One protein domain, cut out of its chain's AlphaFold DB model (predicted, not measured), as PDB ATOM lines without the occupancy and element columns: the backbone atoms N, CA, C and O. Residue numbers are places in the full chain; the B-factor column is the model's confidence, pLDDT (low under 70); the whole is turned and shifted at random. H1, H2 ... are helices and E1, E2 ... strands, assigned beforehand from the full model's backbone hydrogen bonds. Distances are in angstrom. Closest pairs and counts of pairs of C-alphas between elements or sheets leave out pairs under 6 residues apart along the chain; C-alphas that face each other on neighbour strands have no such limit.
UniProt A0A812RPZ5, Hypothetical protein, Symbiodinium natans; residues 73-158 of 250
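This is residues 73 to 158 of the 250 residues of the protein "Hypothetical protein" of Symbiodinium natans (UniProt A0A812RPZ5). A small three-stranded sheet has two helices over one of its faces, H2 over the edge strand E3 and H1 towards the other edge, E2; no named helix covers the opposite face. The two helices stay apart, and a long link, residues 98 to 115, leads from H1 back to the sheet. The 86 printed residues hold E1, H1, E2, H2 and E3 in that order, the sheet runs E2 - E1 - E3, all antiparallel, and the class is mixed, helices and strands, in two layers. It is compact, with a radius of gyration of the C-alphas of 12.7 A and spans of 38 by 29 by 23 A.

Find C-alpha 73 at (-53.532, 38.889, -11.701), where strand E1, residues 73 to 76, begins. Helix H1, residues 84 to 97, is 19.8 A long. Strand E2 follows at residues 116 to 120. Helix H2, residues 129 to 144, starts at (-65.527, 38.313, -2.865) and runs 22.5 A. Strand E3, residues 153 to 156, ends at (-53.094, 43.231, -9.915).

Look at E1, the inner strand: N 75 and O 117 of E2 are 2.9 A apart, and N 74 and O 155 of E3 2.8 A, within hydrogen-bond range. E2, H2 and E3 form a split strand-helix-strand unit, two strands running the same way with E1 between them, and its crossover is right-handed. H2 is on the sheet, over E3 and along the strands, at 18 degrees to E3 on the local plane; its closest C-alphas to E3 are Leu 140 and Ala 154, 6.2 A. H1 is on the sheet too, its closest C-alphas to E2 being Leu 88 and Ala 117, 7.3 A. In H1 and H2 every O i to N i+4 pair is within hydrogen-bond range.

The C-alphas of Asp 81 and Gly 126, the two farthest apart, are 39.5 A apart. The printed part has no cut, and the link from H1 to E2 is long. Residues 145 to 150 are under 70 in pLDDT.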
ATOM      1  N   ILE A  73     -54.951  38.656 -11.946       91.50
ATOM      2  CA  ILE A  73     -53.532  38.889 -11.701       91.50
ATOM      3  C   ILE A  73     -52.789  38.822 -13.029       91.50
ATOM      4  O   ILE A  73     -53.113  38.022 -13.904       91.50
ATOM      5  N   VAL A  74     -51.794  39.686 -13.187       92.69
ATOM      6  CA  VAL A  74     -50.817  39.616 -14.269       92.69
ATOM      7  C   VAL A  74     -49.537  39.023 -13.703       92.69
ATOM      8  O   VAL A  74     -49.015  39.536 -12.715       92.69
ATOM      9  N   LEU A  75     -49.050  37.961 -14.336       92.25
ATOM     10  CA  LEU A  75     -47.748  37.357 -14.076       92.25
ATOM     11  C   LEU A  75     -46.802  37.788 -15.192       92.25
ATOM     12  O   LEU A  75     -47.163  37.693 -16.365       92.25
ATOM     13  N   GLY A  76     -45.611  38.272 -14.862       90.69
ATOM     14  CA  GLY A  76     -44.639  38.740 -15.849       90.69
ATOM     15  C   GLY A  76     -43.208  38.579 -15.371       90.69
ATOM     16  O   GLY A  76     -42.987  38.122 -14.267       90.69
ATOM     17  N   GLY A  77     -42.226  38.954 -16.186       88.62
ATOM     18  CA  GLY A  77     -40.799  38.742 -15.880       88.62
ATOM     19  C   GLY A  77     -40.055  37.985 -16.975       88.62
ATOM     20  O   GLY A  77     -38.841  37.861 -16.919       88.62
ATOM     21  N   TYR A  78     -40.787  37.552 -18.001       89.94
ATOM     22  CA  TYR A  78     -40.255  36.902 -19.188       89.94
ATOM     23  C   TYR A  78     -40.045  37.906 -20.319       89.94
ATOM     24  O   TYR A  78     -40.639  38.993 -20.334       89.94
ATOM     25  N   ASP A  79     -39.229  37.520 -21.297       89.19
ATOM     26  CA  ASP A  79     -38.972  38.336 -22.477       89.19
ATOM     27  C   ASP A  79     -40.251  38.538 -23.309       89.19
ATOM     28  O   ASP A  79     -41.113  37.656 -23.389       89.19
ATOM     29  N   ARG A  80     -40.387  39.710 -23.944       87.75
ATOM     30  CA  ARG A  80     -41.572  40.053 -24.748       87.75
ATOM     31  C   ARG A  80     -41.760  39.134 -25.954       87.75
ATOM     32  O   ARG A  80     -42.901  38.986 -26.396       87.75
ATOM     33  N   ASP A  81     -40.685  38.527 -26.440       92.56
ATOM     34  CA  ASP A  81     -40.669  37.611 -27.573       92.56
ATOM     35  C   ASP A  81     -40.841  36.134 -27.168       92.56
ATOM     36  O   ASP A  81     -40.855  35.251 -28.023       92.56
ATOM     37  N   THR A  82     -41.049  35.828 -25.883       92.50
ATOM     38  CA  THR A  82     -41.260  34.446 -25.413       92.50
ATOM     39  C   THR A  82     -42.513  33.828 -26.057       92.50
ATOM     40  O   THR A  82     -43.592  34.430 -25.965       92.50
ATOM     41  N   PRO A  83     -42.430  32.630 -26.682       94.94
ATOM     42  CA  PRO A  83     -43.596  31.919 -27.204       94.94
ATOM     43  C   PRO A  83     -44.650  31.666 -26.125       94.94
ATOM     44  O   PRO A  83     -44.323  31.263 -25.011       94.94
ATOM     45  N   ARG A  84     -45.930  31.847 -26.471       94.44
ATOM     46  CA  ARG A  84     -47.066  31.660 -25.553       94.44
ATOM     47  C   ARG A  84     -47.034  30.306 -24.846       94.44
ATOM     48  O   ARG A  84     -47.281  30.252 -23.648       94.44
ATOM     49  N   GLU A  85     -46.784  29.230 -25.583       94.31
ATOM     50  CA  GLU A  85     -46.795  27.868 -25.038       94.31
ATOM     51  C   GLU A  85     -45.677  27.668 -24.014       94.31
ATOM     52  O   GLU A  85     -45.940  27.193 -22.912       94.31
ATOM     53  N   ALA A  86     -44.463  28.130 -24.333       93.75
ATOM     54  CA  ALA A  86     -43.320  28.094 -23.425       93.75
ATOM     55  C   ALA A  86     -43.578  28.920 -22.155       93.75
ATOM     56  O   ALA A  86     -43.395  28.418 -21.048       93.75
ATOM     57  N   LEU A  87     -44.095  30.146 -22.310       93.19
ATOM     58  CA  LEU A  87     -44.460  31.020 -21.194       93.19
ATOM     59  C   LEU A  87     -45.464  30.346 -20.247       93.19
ATOM     60  O   LEU A  87     -45.279  30.359 -19.032       93.19
ATOM     61  N   LEU A  88     -46.553  29.793 -20.793       93.94
ATOM     62  CA  LEU A  88     -47.610  29.177 -19.990       93.94
ATOM     63  C   LEU A  88     -47.132  27.883 -19.322       93.94
ATOM     64  O   LEU A  88     -47.492  27.646 -18.169       93.94
ATOM     65  N   ALA A  89     -46.310  27.081 -20.002       93.44
ATOM     66  CA  ALA A  89     -45.717  25.874 -19.433       93.44
ATOM     67  C   ALA A  89     -44.787  26.204 -18.255       93.44
ATOM     68  O   ALA A  89     -44.914  25.615 -17.179       93.44
ATOM     69  N   GLU A  90     -43.901  27.189 -18.422       91.75
ATOM     70  CA  GLU A  90     -42.962  27.585 -17.375       91.75
ATOM     71  C   GLU A  90     -43.678  28.217 -16.181       91.75
ATOM     72  O   GLU A  90     -43.464  27.801 -15.041       91.75
ATOM     73  N   LEU A  91     -44.606  29.149 -16.421       91.50
ATOM     74  CA  LEU A  91     -45.421  29.727 -15.354       91.50
ATOM     75  C   LEU A  91     -46.225  28.658 -14.608       91.50
ATOM     76  O   LEU A  91     -46.252  28.686 -13.381       91.50
ATOM     77  N   SER A  92     -46.822  27.686 -15.304       91.88
ATOM     78  CA  SER A  92     -47.558  26.589 -14.654       91.88
ATOM     79  C   SER A  92     -46.645  25.742 -13.762       91.88
ATOM     80  O   SER A  92     -47.022  25.395 -12.641       91.88
ATOM     81  N   SER A  93     -45.416  25.468 -14.216       90.56
ATOM     82  CA  SER A  93     -44.396  24.782 -13.416       90.56
ATOM     83  C   SER A  93     -44.032  25.575 -12.155       90.56
ATOM     84  O   SER A  93     -43.973  25.012 -11.060       90.56
ATOM     85  N   GLN A  94     -43.858  26.896 -12.273       88.94
ATOM     86  CA  GLN A  94     -43.555  27.756 -11.126       88.94
ATOM     87  C   GLN A  94     -44.726  27.859 -10.142       88.94
ATOM     88  O   GLN A  94     -44.505  27.823  -8.933       88.94
ATOM     89  N   VAL A  95     -45.962  27.949 -10.637       88.88
ATOM     90  CA  VAL A  95     -47.186  27.959  -9.817       88.88
ATOM     91  C   VAL A  95     -47.276  26.696  -8.968       88.88
ATOM     92  O   VAL A  95     -47.480  26.792  -7.757       88.88
ATOM     93  N   ALA A  96     -47.040  25.527  -9.574       88.62
ATOM     94  CA  ALA A  96     -47.010  24.251  -8.866       88.62
ATOM     95  C   ALA A  96     -45.860  24.182  -7.846       88.62
ATOM     96  O   ALA A  96     -46.069  23.802  -6.695       88.62
ATOM     97  N   LYS A  97     -44.651  24.608  -8.236       87.69
ATOM     98  CA  LYS A  97     -43.459  24.614  -7.370       87.69
ATOM     99  C   LYS A  97     -43.616  25.516  -6.147       87.69
ATOM    100  O   LYS A  97     -43.145  25.170  -5.067       87.69
ATOM    101  N   LEU A  98     -44.244  26.674  -6.323       86.50
ATOM    102  CA  LEU A  98     -44.512  27.632  -5.254       86.50
ATOM    103  C   LEU A  98     -45.810  27.320  -4.499       86.50
ATOM    104  O   LEU A  98     -46.100  28.011  -3.528       86.50
ATOM    105  N   GLN A  99     -46.571  26.299  -4.910       87.50
ATOM    106  CA  GLN A  99     -47.856  25.927  -4.309       87.50
ATOM    107  C   GLN A  99     -48.813  27.127  -4.209       87.50
ATOM    108  O   GLN A  99     -49.431  27.369  -3.172       87.50
ATOM    109  N   LEU A 100     -48.883  27.933  -5.274       88.06
ATOM    110  CA  LEU A 100     -49.734  29.122  -5.283       88.06
ATOM    111  C   LEU A 100     -51.205  28.718  -5.370       88.06
ATOM    112  O   LEU A 100     -51.582  27.832  -6.132       88.06
ATOM    113  N   ASP A 101     -52.040  29.416  -4.607       87.69
ATOM    114  CA  ASP A 101     -53.449  29.070  -4.445       87.69
ATOM    115  C   ASP A 101     -54.346  29.631  -5.570       87.69
ATOM    116  O   ASP A 101     -55.250  30.447  -5.344       87.69
ATOM    117  N   PHE A 102     -54.062  29.221  -6.809       85.06
ATOM    118  CA  PHE A 102     -54.918  29.427  -7.979       85.06
ATOM    119  C   PHE A 102     -54.697  28.339  -9.036       85.06
ATOM    120  O   PHE A 102     -53.649  27.704  -9.085       85.06
ATOM    121  N   ASP A 103     -55.692  28.148  -9.902       86.31
ATOM    122  CA  ASP A 103     -55.640  27.138 -10.957       86.31
ATOM    123  C   ASP A 103     -54.817  27.630 -12.169       86.31
ATOM    124  O   ASP A 103     -55.244  28.579 -12.845       86.31
ATOM    125  N   PRO A 104     -53.667  27.000 -12.488       85.44
ATOM    126  CA  PRO A 104     -52.851  27.371 -13.642       85.44
ATOM    127  C   PRO A 104     -53.562  27.140 -14.982       85.44
ATOM    128  O   PRO A 104     -53.215  27.803 -15.958       85.44
ATOM    129  N   SER A 105     -54.576  26.267 -15.049       87.38
ATOM    130  CA  SER A 105     -55.315  25.981 -16.289       87.38
ATOM    131  C   SER A 105     -56.096  27.195 -16.814       87.38
ATOM    132  O   SER A 105     -56.313  27.342 -18.016       87.38
ATOM    133  N   THR A 106     -56.464  28.112 -15.914       89.50
ATOM    134  CA  THR A 106     -57.196  29.347 -16.239       89.50
ATOM    135  C   THR A 106     -56.299  30.453 -16.799       89.50
ATOM    136  O   THR A 106     -56.787  31.482 -17.276       89.50
ATOM    137  N   MET A 107     -54.979  30.264 -16.741       92.31
ATOM    138  CA  MET A 107     -53.997  31.243 -17.183       92.31
ATOM    139  C   MET A 107     -53.952  31.338 -18.710       92.31
ATOM    140  O   MET A 107     -53.922  30.340 -19.427       92.31
ATOM    141  N   PHE A 108     -53.867  32.560 -19.233       93.44
ATOM    142  CA  PHE A 108     -53.753  32.784 -20.672       93.44
ATOM    143  C   PHE A 108     -52.856  33.976 -21.014       93.44
ATOM    144  O   PHE A 108     -52.625  34.870 -20.202       93.44
ATOM    145  N   ALA A 109     -52.378  34.020 -22.257       92.81
ATOM    146  CA  ALA A 109     -51.652  35.158 -22.819       92.81
ATOM    147  C   ALA A 109     -52.418  35.725 -24.022       92.81
ATOM    148  O   ALA A 109     -53.020  34.983 -24.796       92.81
ATOM    149  N   THR A 110     -52.392  37.045 -24.199       88.06
ATOM    150  CA  THR A 110     -53.192  37.765 -25.214       88.06
ATOM    151  C   THR A 110     -52.604  37.731 -26.630       88.06
ATOM    152  O   THR A 110     -53.019  38.502 -27.493       88.06
ATOM    153  N   GLY A 111     -51.591  36.908 -26.889       89.44
ATOM    154  CA  GLY A 111     -50.971  36.790 -28.206       89.44
ATOM    155  C   GLY A 111     -49.989  35.630 -28.280       89.44
ATOM    156  O   GLY A 111     -49.730  34.973 -27.277       89.44
ATOM    157  N   ILE A 112     -49.447  35.405 -29.478       91.12
ATOM    158  CA  ILE A 112     -48.529  34.294 -29.781       91.12
ATOM    159  C   ILE A 112     -47.182  34.396 -29.056       91.12
ATOM    160  O   ILE A 112     -46.570  33.373 -28.768       91.12
ATOM    161  N   ARG A 113     -46.737  35.621 -28.751       92.06
ATOM    162  CA  ARG A 113     -45.501  35.918 -28.020       92.06
ATOM    163  C   ARG A 113     -45.738  37.039 -27.025       92.06
ATOM    164  O   ARG A 113     -46.285  38.083 -27.405       92.06
ATOM    165  N   ARG A 114     -45.427  36.806 -25.753       91.94
ATOM    166  CA  ARG A 114     -45.659  37.753 -24.652       91.94
ATOM    167  C   ARG A 114     -44.665  37.484 -23.525       91.94
ATOM    168  O   ARG A 114     -44.353  36.338 -23.248       91.94
ATOM    169  N   GLY A 115     -44.296  38.536 -22.797       90.31
ATOM    170  CA  GLY A 115     -43.557  38.425 -21.530       90.31
ATOM    171  C   GLY A 115     -44.452  38.330 -20.289       90.31
ATOM    172  O   GLY A 115     -43.967  38.395 -19.160       90.31
ATOM    173  N   THR A 116     -45.775  38.263 -20.490       93.25
ATOM    174  CA  THR A 116     -46.779  38.307 -19.420       93.25
ATOM    175  C   THR A 116     -47.964  37.392 -19.706       93.25
ATOM    176  O   THR A 116     -48.464  37.375 -20.835       93.25
ATOM    177  N   ALA A 117     -48.482  36.744 -18.666       93.88
ATOM    178  CA  ALA A 117     -49.738  36.004 -18.674       93.88
ATOM    179  C   ALA A 117     -50.754  36.628 -17.703       93.88
ATOM    180  O   ALA A 117     -50.404  37.397 -16.806       93.88
ATOM    181  N   ILE A 118     -52.028  36.316 -17.905       92.69
ATOM    182  CA  ILE A 118     -53.154  36.803 -17.112       92.69
ATOM    183  C   ILE A 118     -53.833  35.601 -16.467       92.69
ATOM    184  O   ILE A 118     -54.148  34.629 -17.150       92.69
ATOM    185  N   VAL A 119     -54.097  35.707 -15.170       92.38
ATOM    186  CA  VAL A 119     -54.831  34.724 -14.375       92.38
ATOM    187  C   VAL A 119     -56.135  35.369 -13.906       92.38
ATOM    188  O   VAL A 119     -56.099  36.256 -13.046       92.38
ATOM    189  N   PRO A 120     -57.290  34.995 -14.480       90.00
ATOM    190  CA  PRO A 120     -58.587  35.406 -13.963       90.00
ATOM    191  C   PRO A 120     -58.785  34.929 -12.522       90.00
ATOM    192  O   PRO A 120     -58.493  33.784 -12.186       90.00
ATOM    193  N   MET A 121     -59.322  35.793 -11.668       87.25
ATOM    194  CA  MET A 121     -59.699  35.403 -10.316       87.25
ATOM    195  C   MET A 121     -61.094  34.795 -10.354       87.25
ATOM    196  O   MET A 121     -62.080  35.482 -10.633       87.25
ATOM    197  N   HIS A 122     -61.162  33.501 -10.076       84.06
ATOM    198  CA  HIS A 122     -62.414  32.791  -9.876       84.06
ATOM    199  C   HIS A 122     -62.612  32.528  -8.379       84.06
ATOM    200  O   HIS A 122     -61.651  32.091  -7.729       84.06
ATOM    201  N   PRO A 123     -63.810  32.805  -7.830       82.38
ATOM    202  CA  PRO A 123     -64.153  32.369  -6.486       82.38
ATOM    203  C   PRO A 123     -64.234  30.839  -6.464       82.38
ATOM    204  O   PRO A 123     -64.716  30.225  -7.421       82.38
ATOM    205  N   LYS A 124     -63.741  30.229  -5.389       84.69
ATOM    206  CA  LYS A 124     -63.964  28.812  -5.094       84.69
ATOM    207  C   LYS A 124     -65.383  28.595  -4.563       84.69
ATOM    208  O   LYS A 124     -66.082  29.539  -4.198       84.69
ATOM    209  N   GLU A 125     -65.818  27.339  -4.528       81.75
ATOM    210  CA  GLU A 125     -67.115  26.970  -3.958       81.75
ATOM    211  C   GLU A 125     -67.210  27.432  -2.492       81.75
ATOM    212  O   GLU A 125     -66.323  27.152  -1.688       81.75
ATOM    213  N   GLY A 126     -68.252  28.203  -2.169       82.50
ATOM    214  CA  GLY A 126     -68.449  28.798  -0.842       82.50
ATOM    215  C   GLY A 126     -67.614  30.051  -0.534       82.50
ATOM    216  O   GLY A 126     -67.774  30.618   0.543       82.50
ATOM    217  N   GLU A 127     -66.757  30.516  -1.450       85.00
ATOM    218  CA  GLU A 127     -65.900  31.694  -1.249       85.00
ATOM    219  C   GLU A 127     -66.652  32.995  -1.583       85.00
ATOM    220  O   GLU A 127     -67.250  33.127  -2.656       85.00
ATOM    221  N   ASN A 128     -66.603  33.991  -0.690       85.38
ATOM    222  CA  ASN A 128     -67.130  35.327  -0.982       85.38
ATOM    223  C   ASN A 128     -66.082  36.200  -1.726       85.38
ATOM    224  O   ASN A 128     -64.927  35.810  -1.930       85.38
ATOM    225  N   GLU A 129     -66.455  37.414  -2.154       82.62
ATOM    226  CA  GLU A 129     -65.527  38.313  -2.865       82.62
ATOM    227  C   GLU A 129     -64.329  38.751  -1.998       82.62
ATOM    228  O   GLU A 129     -63.206  38.880  -2.495       82.62
ATOM    229  N   LYS A 130     -64.547  38.986  -0.700       84.62
ATOM    230  CA  LYS A 130     -63.498  39.375   0.248       84.62
ATOM    231  C   LYS A 130     -62.483  38.244   0.417       84.62
ATOM    232  O   LYS A 130     -61.293  38.496   0.249       84.62
ATOM    233  N   ASP A 131     -62.949  37.022   0.633       86.56
ATOM    234  CA  ASP A 131     -62.122  35.823   0.789       86.56
ATOM    235  C   ASP A 131     -61.288  35.580  -0.480       86.56
ATOM    236  O   ASP A 131     -60.072  35.391  -0.409       86.56
ATOM    237  N   THR A 132     -61.908  35.745  -1.659       87.00
ATOM    238  CA  THR A 132     -61.214  35.669  -2.956       87.00
ATOM    239  C   THR A 132     -60.092  36.708  -3.046       87.00
ATOM    240  O   THR A 132     -58.965  36.394  -3.439       87.00
ATOM    241  N   ASN A 133     -60.367  37.963  -2.681       86.94
ATOM    242  CA  ASN A 133     -59.356  39.021  -2.694       86.94
ATOM    243  C   ASN A 133     -58.228  38.749  -1.684       86.94
ATOM    244  O   ASN A 133     -57.064  38.986  -2.008       86.94
ATOM    245  N   GLU A 134     -58.543  38.237  -0.494       89.25
ATOM    246  CA  GLU A 134     -57.559  37.890   0.538       89.25
ATOM    247  C   GLU A 134     -56.653  36.736   0.100       89.25
ATOM    248  O   GLU A 134     -55.427  36.833   0.235       89.25
ATOM    249  N   ARG A 135     -57.216  35.690  -0.515       90.44
ATOM    250  CA  ARG A 135     -56.455  34.572  -1.088       90.44
ATOM    251  C   ARG A 135     -55.465  35.050  -2.144       90.44
ATOM    252  O   ARG A 135     -54.272  34.756  -2.068       90.44
ATOM    253  N   PHE A 136     -55.923  35.847  -3.104       89.56
ATOM    254  CA  PHE A 136     -55.048  36.377  -4.150       89.56
ATOM    255  C   PHE A 136     -54.052  37.432  -3.625       89.56
ATOM    256  O   PHE A 136     -52.925  37.508  -4.118       89.56
ATOM    257  N   ALA A 137     -54.394  38.189  -2.577       89.19
ATOM    258  CA  ALA A 137     -53.440  39.057  -1.883       89.19
ATOM    259  C   ALA A 137     -52.335  38.249  -1.183       89.19
ATOM    260  O   ALA A 137     -51.168  38.645  -1.226       89.19
ATOM    261  N   LYS A 138     -52.670  37.099  -0.582       89.50
ATOM    262  CA  LYS A 138     -51.691  36.166  -0.005       89.50
ATOM    263  C   LYS A 138     -50.751  35.613  -1.079       89.50
ATOM    264  O   LYS A 138     -49.541  35.635  -0.875       89.50
ATOM    265  N   VAL A 139     -51.287  35.213  -2.235       89.00
ATOM    266  CA  VAL A 139     -50.495  34.779  -3.401       89.00
ATOM    267  C   VAL A 139     -49.510  35.867  -3.840       89.00
ATOM    268  O   VAL A 139     -48.325  35.590  -4.007       89.00
ATOM    269  N   LEU A 140     -49.962  37.118  -3.977       89.75
ATOM    270  CA  LEU A 140     -49.086  38.236  -4.348       89.75
ATOM    271  C   LEU A 140     -47.966  38.458  -3.331       89.75
ATOM    272  O   LEU A 140     -46.810  38.597  -3.722       89.75
ATOM    273  N   ARG A 141     -48.289  38.440  -2.032       88.06
ATOM    274  CA  ARG A 141     -47.285  38.563  -0.963       88.06
ATOM    275  C   ARG A 141     -46.286  37.414  -0.985       88.06
ATOM    276  O   ARG A 141     -45.113  37.645  -0.731       88.06
ATOM    277  N   GLN A 142     -46.724  36.200  -1.301       86.38
ATOM    278  CA  GLN A 142     -45.843  35.040  -1.393       86.38
ATOM    279  C   GLN A 142     -44.850  35.164  -2.555       86.38
ATOM    280  O   GLN A 142     -43.675  34.851  -2.386       86.38
ATOM    281  N   ILE A 143     -45.296  35.673  -3.707       86.56
ATOM    282  CA  ILE A 143     -44.425  35.935  -4.863       86.56
ATOM    283  C   ILE A 143     -43.450  37.084  -4.557       86.56
ATOM    284  O   ILE A 143     -42.272  36.997  -4.890       86.56
ATOM    285  N   GLN A 144     -43.915  38.147  -3.892       82.19
ATOM    286  CA  GLN A 144     -43.091  39.312  -3.536       82.19
ATOM    287  C   GLN A 144     -42.105  39.040  -2.388       82.19
ATOM    288  O   GLN A 144     -41.018  39.609  -2.370       82.19
ATOM    289  N   GLY A 145     -42.487  38.199  -1.425       69.06
ATOM    290  CA  GLY A 145     -41.717  37.889  -0.218       69.06
ATOM    291  C   GLY A 145     -40.863  36.623  -0.310       69.06
ATOM    292  O   GLY A 145     -40.243  36.239   0.678       69.06
ATOM    293  N   GLY A 146     -40.844  35.941  -1.459       57.94
ATOM    294  CA  GLY A 146     -40.110  34.692  -1.634       57.94
ATOM    295  C   GLY A 146     -38.594  34.866  -1.475       57.94
ATOM    296  O   GLY A 146     -37.957  35.568  -2.252       57.94
ATOM    297  N   TRP A 147     -37.996  34.145  -0.517       42.06
ATOM    298  CA  TRP A 147     -36.545  34.059  -0.243       42.06
ATOM    299  C   TRP A 147     -35.686  33.425  -1.359       42.06
ATOM    300  O   TRP A 147     -34.507  33.135  -1.164       42.06
ATOM    301  N   LYS A 148     -36.251  33.191  -2.542       53.62
ATOM    302  CA  LYS A 148     -35.532  32.755  -3.745       53.62
ATOM    303  C   LYS A 148     -35.953  33.680  -4.879       53.62
ATOM    304  O   LYS A 148     -37.126  34.049  -4.892       53.62
ATOM    305  N   PRO A 149     -35.059  34.035  -5.820       53.91
ATOM    306  CA  PRO A 149     -35.435  34.865  -6.953       53.91
ATOM    307  C   PRO A 149     -36.539  34.139  -7.723       53.91
ATOM    308  O   PRO A 149     -36.284  33.192  -8.467       53.91
ATOM    309  N   CYS A 150     -37.790  34.533  -7.485       56.34
ATOM    310  CA  CYS A 150     -38.874  34.170  -8.370       56.34
ATOM    311  C   CYS A 150     -38.494  34.792  -9.712       56.34
ATOM    312  O   CYS A 150     -38.274  35.999  -9.791       56.34
ATOM    313  N   LEU A 151     -38.384  33.972 -10.761       71.25
ATOM    314  CA  LEU A 151     -38.065  34.434 -12.121       71.25
ATOM    315  C   LEU A 151     -39.151  35.365 -12.692       71.25
ATOM    316  O   LEU A 151     -39.022  35.875 -13.799       71.25
ATOM    317  N   PHE A 152     -40.237  35.571 -11.946       85.62
ATOM    318  CA  PHE A 152     -41.395  36.330 -12.364       85.62
ATOM    319  C   PHE A 152     -41.940  37.188 -11.216       85.62
ATOM    320  O   PHE A 152     -41.841  36.846 -10.036       85.62
ATOM    321  N   TRP A 153     -42.539  38.313 -11.584       89.50
ATOM    322  CA  TRP A 153     -43.318  39.193 -10.728       89.50
ATOM    323  C   TRP A 153     -44.812  38.956 -10.945       89.50
ATOM    324  O   TRP A 153     -45.250  38.455 -11.985       89.50
ATOM    325  N   ALA A 154     -45.611  39.372  -9.966       90.06
ATOM    326  CA  ALA A 154     -47.060  39.364 -10.059       90.06
ATOM    327  C   ALA A 154     -47.641  40.698  -9.588       90.06
ATOM    328  O   ALA A 154     -47.158  41.299  -8.628       90.06
ATOM    329  N   ALA A 155     -48.681  41.161 -10.275       90.44
ATOM    330  CA  ALA A 155     -49.388  42.386  -9.927       90.44
ATOM    331  C   ALA A 155     -50.879  42.272 -10.240       90.44
ATOM    332  O   ALA A 155     -51.298  41.513 -11.116       90.44
ATOM    333  N   TRP A 156     -51.689  43.078  -9.559       89.81
ATOM    334  CA  TRP A 156     -53.094  43.231  -9.915       89.81
ATOM    335  C   TRP A 156     -53.233  43.742 -11.351       89.81
ATOM    336  O   TRP A 156     -52.537  44.666 -11.781       89.81
ATOM    337  N   SER A 157     -54.165  43.160 -12.104       88.06
ATOM    338  CA  SER A 157     -54.543  43.715 -13.399       88.06
ATOM    339  C   SER A 157     -55.165  45.100 -13.214       88.06
ATOM    340  O   SER A 157     -55.973  45.323 -12.313       88.06
ATOM    341  N   LYS A 158     -54.801  46.036 -14.097       84.50
ATOM    342  CA  LYS A 158     -55.365  47.391 -14.078       84.50
ATOM    343  C   LYS A 158     -56.886  47.349 -14.239       84.50
ATOM    344  O   LYS A 158     -57.374  46.621 -15.114       84.50
TER     345      LYS A 158